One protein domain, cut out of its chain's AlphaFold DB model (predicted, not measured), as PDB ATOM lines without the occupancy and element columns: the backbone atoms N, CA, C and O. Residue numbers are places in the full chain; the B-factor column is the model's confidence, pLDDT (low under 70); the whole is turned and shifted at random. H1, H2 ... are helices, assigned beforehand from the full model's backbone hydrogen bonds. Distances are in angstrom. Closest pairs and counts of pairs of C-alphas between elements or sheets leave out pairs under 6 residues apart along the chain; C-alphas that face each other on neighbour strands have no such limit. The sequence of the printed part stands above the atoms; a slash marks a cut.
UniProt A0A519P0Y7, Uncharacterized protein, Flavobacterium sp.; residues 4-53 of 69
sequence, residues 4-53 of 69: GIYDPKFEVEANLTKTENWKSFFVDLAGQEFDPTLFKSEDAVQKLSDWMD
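AT A GLANCE: This is residues 4 to 53 of the 69 residues of an uncharacterized protein of Flavobacterium sp. (UniProt A0A519P0Y7). Five helices form an open horseshoe: the longest, H3, makes its base, H1 and H2 make one arm, and H4 and H5 make the other. Both arms fold back to the same side of H3, H1 and H5 are apart across the opening, and the loop between H4 and H5 sticks out with residues 40 to 46. The printed part has 50 residues with five named helices, H1 to H5 in chain order, and no named strand; the class is all helix. The whole is only just loose, close to compact, with a radius of gyration of the C-alphas of 11.7 A, and its outline is elongated, 34 by 21 by 15 A.

HOW THE PARTS SIT: H3, residues 19 to 30, touches no helix. H1, residues 4 to 10, is close to H3 but not clearly touching, with the closest C-alphas, those of Phe 10 and Asn 21, 6.9 A apart; the two run opposite ways at a steep tilt of 57 degrees. H2, residues 13 to 17, is close to H3 but not clearly touching; its closest C-alpha pair there is Asn 15 and Asn 21, 6.6 A. H1 and H2 only just touch, with 3 pairs of C-alphas within 8 A, and touch only at the corner by their link; the closest C-alphas are those of Phe 10 and Leu 16, 6.7 A. H5, residues 44 to 51, stands about perpendicular to H3 at 76 degrees. The two are close but not clearly touching, with the C-alphas of Leu 29 and Trp 51 closest at 6.9 A. H4, residues 36 to 40, is close but not clearly touching to H3, closest at the C-alphas of Ala 30 and Leu 38, 7.2 A, and to H5, closest at those of Leu 38 and Ala 44, 6.1 A. H1 and H2 are each apart from H4 and H5. Every O i to N i+4 pair is within hydrogen-bond range in H3 and H5; the count is 2 of 3 in H1, 0 of 1 in H2 with 1 of 2 O i to N i+3 pairs, and 0 of 1 in H4 with 2 of 2.

IN THESE COORDINATES: H3 measures 16.5 A from C-alpha 19 at (303.252, 225.483, 209.900) to C-alpha 30. H1 measures 10.7 A from C-alpha 4 at (320.704, 216.966, 215.625), and H5 10.5 A to C-alpha 51 at (311.707, 207.649, 217.407). H2 and H4 have 5 residues each.

THE WHOLE: The two C-alphas farthest apart are those of Ala 14 and Glu 42, 34.3 A. The printed part has no cut, and its four links are tight. The mean pLDDT of the printed part is 86.7; residues 31 to 33 are under 70.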
ATOM      1  N   GLY A   4     320.720 218.406 215.908       92.19
ATOM      2  CA  GLY A   4     320.704 216.966 215.625       92.19
ATOM      3  C   GLY A   4     319.309 216.371 215.355       92.19
ATOM      4  O   GLY A   4     319.204 215.264 214.817       92.19
ATOM      5  N   ILE A   5     318.227 217.081 215.708       93.06
ATOM      6  CA  ILE A   5     316.840 216.732 215.357       93.06
ATOM      7  C   ILE A   5     316.302 217.621 214.236       93.06
ATOM      8  O   ILE A   5     315.672 217.100 213.314       93.06
ATOM      9  N   TYR A   6     316.471 218.944 214.309       92.25
ATOM     10  CA  TYR A   6     315.801 219.815 213.344       92.25
ATOM     11  C   TYR A   6     316.492 219.882 211.982       92.25
ATOM     12  O   TYR A   6     315.777 220.001 210.989       92.25
ATOM     13  N   ASP A   7     317.810 219.714 211.887       92.38
ATOM     14  CA  ASP A   7     318.507 219.642 210.596       92.38
ATOM     15  C   ASP A   7     317.989 218.481 209.733       92.38
ATOM     16  O   ASP A   7     317.576 218.716 208.597       92.38
ATOM     17  N   PRO A   8     317.870 217.238 210.239       92.38
ATOM     18  CA  PRO A   8     317.342 216.144 209.428       92.38
ATOM     19  C   PRO A   8     315.828 216.177 209.201       92.38
ATOM     20  O   PRO A   8     315.351 215.533 208.269       92.38
ATOM     21  N   LYS A   9     315.058 216.858 210.056       91.94
ATOM     22  CA  LYS A   9     313.585 216.858 209.982       91.94
ATOM     23  C   LYS A   9     313.012 218.079 209.262       91.94
ATOM     24  O   LYS A   9     311.919 217.995 208.711       91.94
ATOM     25  N   PHE A  10     313.726 219.200 209.280       93.88
ATOM     26  CA  PHE A  10     313.306 220.460 208.669       93.88
ATOM     27  C   PHE A  10     314.254 220.926 207.560       93.88
ATOM     28  O   PHE A  10     313.876 221.842 206.837       93.88
ATOM     29  N   GLU A  11     315.420 220.299 207.373       89.62
ATOM     30  CA  GLU A  11     316.446 220.571 206.345       89.62
ATOM     31  C   GLU A  11     317.140 221.937 206.452       89.62
ATOM     32  O   GLU A  11     318.356 222.029 206.322       89.62
ATOM     33  N   VAL A  12     316.383 223.014 206.666       90.62
ATOM     34  CA  VAL A  12     316.877 224.390 206.778       90.62
ATOM     35  C   VAL A  12     316.102 225.151 207.850       90.62
ATOM     36  O   VAL A  12     314.901 224.960 208.017       90.62
ATOM     37  N   GLU A  13     316.739 226.100 208.534       89.31
ATOM     38  CA  GLU A  13     316.094 226.855 209.623       89.31
ATOM     39  C   GLU A  13     314.827 227.608 209.187       89.31
ATOM     40  O   GLU A  13     313.859 227.703 209.940       89.31
ATOM     41  N   ALA A  14     314.770 228.088 207.939       92.44
ATOM     42  CA  ALA A  14     313.588 228.763 207.393       92.44
ATOM     43  C   ALA A  14     312.329 227.872 207.388       92.44
ATOM     44  O   ALA A  14     311.203 228.367 207.324       92.44
ATOM     45  N   ASN A  15     312.495 226.551 207.456       94.88
ATOM     46  CA  ASN A  15     311.393 225.605 207.536       94.88
ATOM     47  C   ASN A  15     310.798 225.502 208.949       94.88
ATOM     48  O   ASN A  15     309.667 225.033 209.068       94.88
ATOM     49  N   LEU A  16     311.476 226.005 209.986       92.75
ATOM     50  CA  LEU A  16     310.953 226.080 211.357       92.75
ATOM     51  C   LEU A  16     309.821 227.098 211.506       92.75
ATOM     52  O   LEU A  16     309.018 226.999 212.429       92.75
ATOM     53  N   THR A  17     309.711 228.075 210.605       94.38
ATOM     54  CA  THR A  17     308.616 229.059 210.638       94.38
ATOM     55  C   THR A  17     307.380 228.596 209.866       94.38
ATOM     56  O   THR A  17     306.359 229.280 209.873       94.38
ATOM     57  N   LYS A  18     307.460 227.451 209.174       95.56
ATOM     58  CA  LYS A  18     306.406 226.935 208.296       95.56
ATOM     59  C   LYS A  18     305.508 225.958 209.038       95.56
ATOM     60  O   LYS A  18     305.944 224.887 209.459       95.56
ATOM     61  N   THR A  19     304.234 226.306 209.178       94.25
ATOM     62  CA  THR A  19     303.252 225.483 209.900       94.25
ATOM     63  C   THR A  19     303.072 224.100 209.269       94.25
ATOM     64  O   THR A  19     302.858 223.124 209.984       94.25
ATOM     65  N   GLU A  20     303.166 223.986 207.947       93.50
ATOM     66  CA  GLU A  20     303.075 222.720 207.220       93.50
ATOM     67  C   GLU A  20     304.162 221.721 207.628       93.50
ATOM     68  O   GLU A  20     303.864 220.543 207.811       93.50
ATOM     69  N   ASN A  21     305.385 222.190 207.880       93.81
ATOM     70  CA  ASN A  21     306.488 221.322 208.283       93.81
ATOM     71  C   ASN A  21     306.306 220.820 209.711       93.81
ATOM     72  O   ASN A  21     306.582 219.660 209.991       93.81
ATOM     73  N   TRP A  22     305.752 221.653 210.594       92.25
ATOM     74  CA  TRP A  22     305.359 221.212 211.931       92.25
ATOM     75  C   TRP A  22     304.271 220.143 211.887       92.25
ATOM     76  O   TRP A  22     304.349 219.171 212.630       92.25
ATOM     77  N   LYS A  23     303.279 220.269 210.996       90.44
ATOM     78  CA  LYS A  23     302.267 219.216 210.815       90.44
ATOM     79  C   LYS A  23     302.910 217.903 210.378       90.44
ATOM     80  O   LYS A  23     302.626 216.875 210.983       90.44
ATOM     81  N   SER A  24     303.796 217.945 209.383       90.94
ATOM     82  CA  SER A  24     304.534 216.762 208.923       90.94
ATOM     83  C   SER A  24     305.400 216.161 210.030       90.94
ATOM     84  O   SER A  24     305.382 214.951 210.220       90.94
ATOM     85  N   PHE A  25     306.093 216.997 210.804       91.88
ATOM     86  CA  PHE A  25     306.888 216.573 211.957       91.88
ATOM     87  C   PHE A  25     306.037 215.843 213.000       91.88
ATOM     88  O   PHE A  25     306.426 214.792 213.494       91.88
ATOM     89  N   PHE A  26     304.854 216.366 213.321       87.81
ATOM     90  CA  PHE A  26     303.960 215.736 214.288       87.81
ATOM     91  C   PHE A  26     303.362 214.421 213.784       87.81
ATOM     92  O   PHE A  26     303.216 213.495 214.576       87.81
ATOM     93  N   VAL A  27     303.065 214.315 212.487       88.38
ATOM     94  CA  VAL A  27     302.646 213.049 211.860       88.38
ATOM     95  C   VAL A  27     303.789 212.026 211.865       88.38
ATOM     96  O   VAL A  27     303.570 210.850 212.134       88.38
ATOM     97  N   ASP A  28     305.025 212.454 211.620       88.56
ATOM     98  CA  ASP A  28     306.203 211.585 211.718       88.56
ATOM     99  C   ASP A  28     306.458 211.111 213.162       88.56
ATOM    100  O   ASP A  28     306.822 209.959 213.382       88.56
ATOM    101  N   LEU A  29     306.223 211.980 214.151       85.75
ATOM    102  CA  LEU A  29     306.438 211.701 215.574       85.75
ATOM    103  C   LEU A  29     305.359 210.799 216.196       85.75
ATOM    104  O   LEU A  29     305.670 209.939 217.017       85.75
ATOM    105  N   ALA A  30     304.089 211.018 215.853       77.88
ATOM    106  CA  ALA A  30     302.944 210.341 216.467       77.88
ATOM    107  C   ALA A  30     302.338 209.223 215.599       77.88
ATOM    108  O   ALA A  30     301.498 208.459 216.077       77.88
ATOM    109  N   GLY A  31     302.760 209.107 214.339       69.69
ATOM    110  CA  GLY A  31     302.098 208.279 213.336       69.69
ATOM    111  C   GLY A  31     300.996 209.039 212.590       69.69
ATOM    112  O   GLY A  31     300.832 210.245 212.749       69.69
ATOM    113  N   GLN A  32     300.251 208.322 211.736       61.81
ATOM    114  CA  GLN A  32     299.303 208.885 210.751       61.81
ATOM    115  C   GLN A  32     298.394 210.008 211.286       61.81
ATOM    116  O   GLN A  32     298.067 210.919 210.528       61.81
ATOM    117  N   GLU A  33     298.025 209.969 212.569       66.69
ATOM    118  CA  GLU A  33     297.357 211.072 213.254       66.69
ATOM    119  C   GLU A  33     298.120 211.465 214.522       66.69
ATOM    120  O   GLU A  33     298.507 210.622 215.332       66.69
ATOM    121  N   PHE A  34     298.314 212.772 214.709       70.81
ATOM    122  CA  PHE A  34     298.905 213.306 215.927       70.81
ATOM    123  C   PHE A  34     297.916 213.216 217.089       70.81
ATOM    124  O   PHE A  34     296.983 214.015 217.173       70.81
ATOM    125  N   ASP A  35     298.152 212.271 217.999       74.00
ATOM    126  CA  ASP A  35     297.442 212.174 219.272       74.00
ATOM    127  C   ASP A  35     298.313 212.739 220.418       74.00
ATOM    128  O   ASP A  35     299.283 212.102 220.839       74.00
ATOM    129  N   PRO A  36     297.976 213.918 220.979       72.62
ATOM    130  CA  PRO A  36     298.722 214.520 222.087       72.62
ATOM    131  C   PRO A  36     298.748 213.660 223.357       72.62
ATOM    132  O   PRO A  36     299.594 213.877 224.229       72.62
ATOM    133  N   THR A  37     297.825 212.704 223.505       75.81
ATOM    134  CA  THR A  37     297.799 211.799 224.660       75.81
ATOM    135  C   THR A  37     298.960 210.805 224.642       75.81
ATOM    136  O   THR A  37     299.340 210.308 225.704       75.81
ATOM    137  N   LEU A  38     299.611 210.599 223.489       73.88
ATOM    138  CA  LEU A  38     300.806 209.759 223.363       73.88
ATOM    139  C   LEU A  38     301.933 210.219 224.291       73.88
ATOM    140  O   LEU A  38     302.590 209.378 224.904       73.88
ATOM    141  N   PHE A  39     302.100 211.533 224.470       79.81
ATOM    142  CA  PHE A  39     303.124 212.101 225.357       79.81
ATOM    143  C   PHE A  39     302.774 212.000 226.843       79.81
ATOM    144  O   PHE A  39     303.618 212.273 227.689       79.81
ATOM    145  N   LYS A  40     301.534 211.616 227.164       80.69
ATOM    146  CA  LYS A  40     301.048 211.413 228.535       80.69
ATOM    147  C   LYS A  40     300.999 209.936 228.929       80.69
ATOM    148  O   LYS A  40     300.645 209.633 230.064       80.69
ATOM    149  N   SER A  41     301.317 209.026 228.005       82.00
ATOM    150  CA  SER A  41     301.360 207.588 228.281       82.00
ATOM    151  C   SER A  41     302.595 207.212 229.104       82.00
ATOM    152  O   SER A  41     303.628 207.870 229.006       82.00
ATOM    153  N   GLU A  42     302.509 206.139 229.895       84.31
ATOM    154  CA  GLU A  42     303.659 205.626 230.663       84.31
ATOM    155  C   GLU A  42     304.840 205.260 229.741       84.31
ATOM    156  O   GLU A  42     305.998 205.475 230.094       84.31
ATOM    157  N   ASP A  43     304.541 204.834 228.510       86.31
ATOM    158  CA  ASP A  43     305.529 204.476 227.487       86.31
ATOM    159  C   ASP A  43     306.040 205.672 226.663       86.31
ATOM    160  O   ASP A  43     306.813 205.483 225.719       86.31
ATOM    161  N   ALA A  44     305.610 206.906 226.958       85.75
ATOM    162  CA  ALA A  44     305.932 208.085 226.148       85.75
ATOM    163  C   ALA A  44     307.443 208.282 225.980       85.75
ATOM    164  O   ALA A  44     307.917 208.556 224.881       85.75
ATOM    165  N   VAL A  45     308.204 208.103 227.064       87.75
ATOM    166  CA  VAL A  45     309.664 208.255 227.057       87.75
ATOM    167  C   VAL A  45     310.316 207.225 226.139       87.75
ATOM    168  O   VAL A  45     311.166 207.594 225.333       87.75
ATOM    169  N   GLN A  46     309.895 205.958 226.212       89.38
ATOM    170  CA  GLN A  46     310.455 204.900 225.370       89.38
ATOM    171  C   GLN A  46     310.124 205.143 223.897       89.38
ATOM    172  O   GLN A  46     311.023 205.131 223.065       89.38
ATOM    173  N   LYS A  47     308.866 205.465 223.577       87.25
ATOM    174  CA  LYS A  47     308.441 205.761 222.199       87.25
ATOM    175  C   LYS A  47     309.203 206.939 221.594       87.25
ATOM    176  O   LYS A  47     309.613 206.877 220.441       87.25
ATOM    177  N   LEU A  48     309.403 208.004 222.372       89.00
ATOM    178  CA  LEU A  48     310.203 209.153 221.951       89.00
ATOM    179  C   LEU A  48     311.676 208.782 221.769       89.00
ATOM    180  O   LEU A  48     312.297 209.239 220.813       89.00
ATOM    181  N   SER A  49     312.229 207.962 222.664       89.88
ATOM    182  CA  SER A  49     313.604 207.472 222.557       89.88
ATOM    183  C   SER A  49     313.803 206.638 221.292       89.88
ATOM    184  O   SER A  49     314.765 206.871 220.568       89.88
ATOM    185  N   ASP A  50     312.874 205.730 220.993       89.88
ATOM    186  CA  ASP A  50     312.911 204.889 219.793       89.88
ATOM    187  C   ASP A  50     312.765 205.736 218.523       89.88
ATOM    188  O   ASP A  50     313.505 205.557 217.560       89.88
ATOM    189  N   TRP A  51     311.852 206.714 218.526       90.62
ATOM    190  CA  TRP A  51     311.707 207.649 217.407       90.62
ATOM    191  C   TRP A  51     312.977 208.475 217.181       90.62
ATOM    192  O   TRP A  51     313.323 208.754 216.036       90.62
ATOM    193  N   MET A  52     313.692 208.847 218.249       91.00
ATOM    194  CA  MET A  52     314.960 209.573 218.161       91.00
ATOM    195  C   MET A  52     316.124 208.717 217.647       91.00
ATOM    196  O   MET A  52     317.163 209.302 217.353       91.00
ATOM    197  N   ASP A  53     315.982 207.401 217.472       90.75
ATOM    198  CA  ASP A  53     317.027 206.497 216.956       90.75
ATOM    199  C   ASP A  53     316.998 206.356 215.416       90.75
ATOM    200  O   ASP A  53     317.193 205.289 214.837       90.75
TER     201      ASP A  53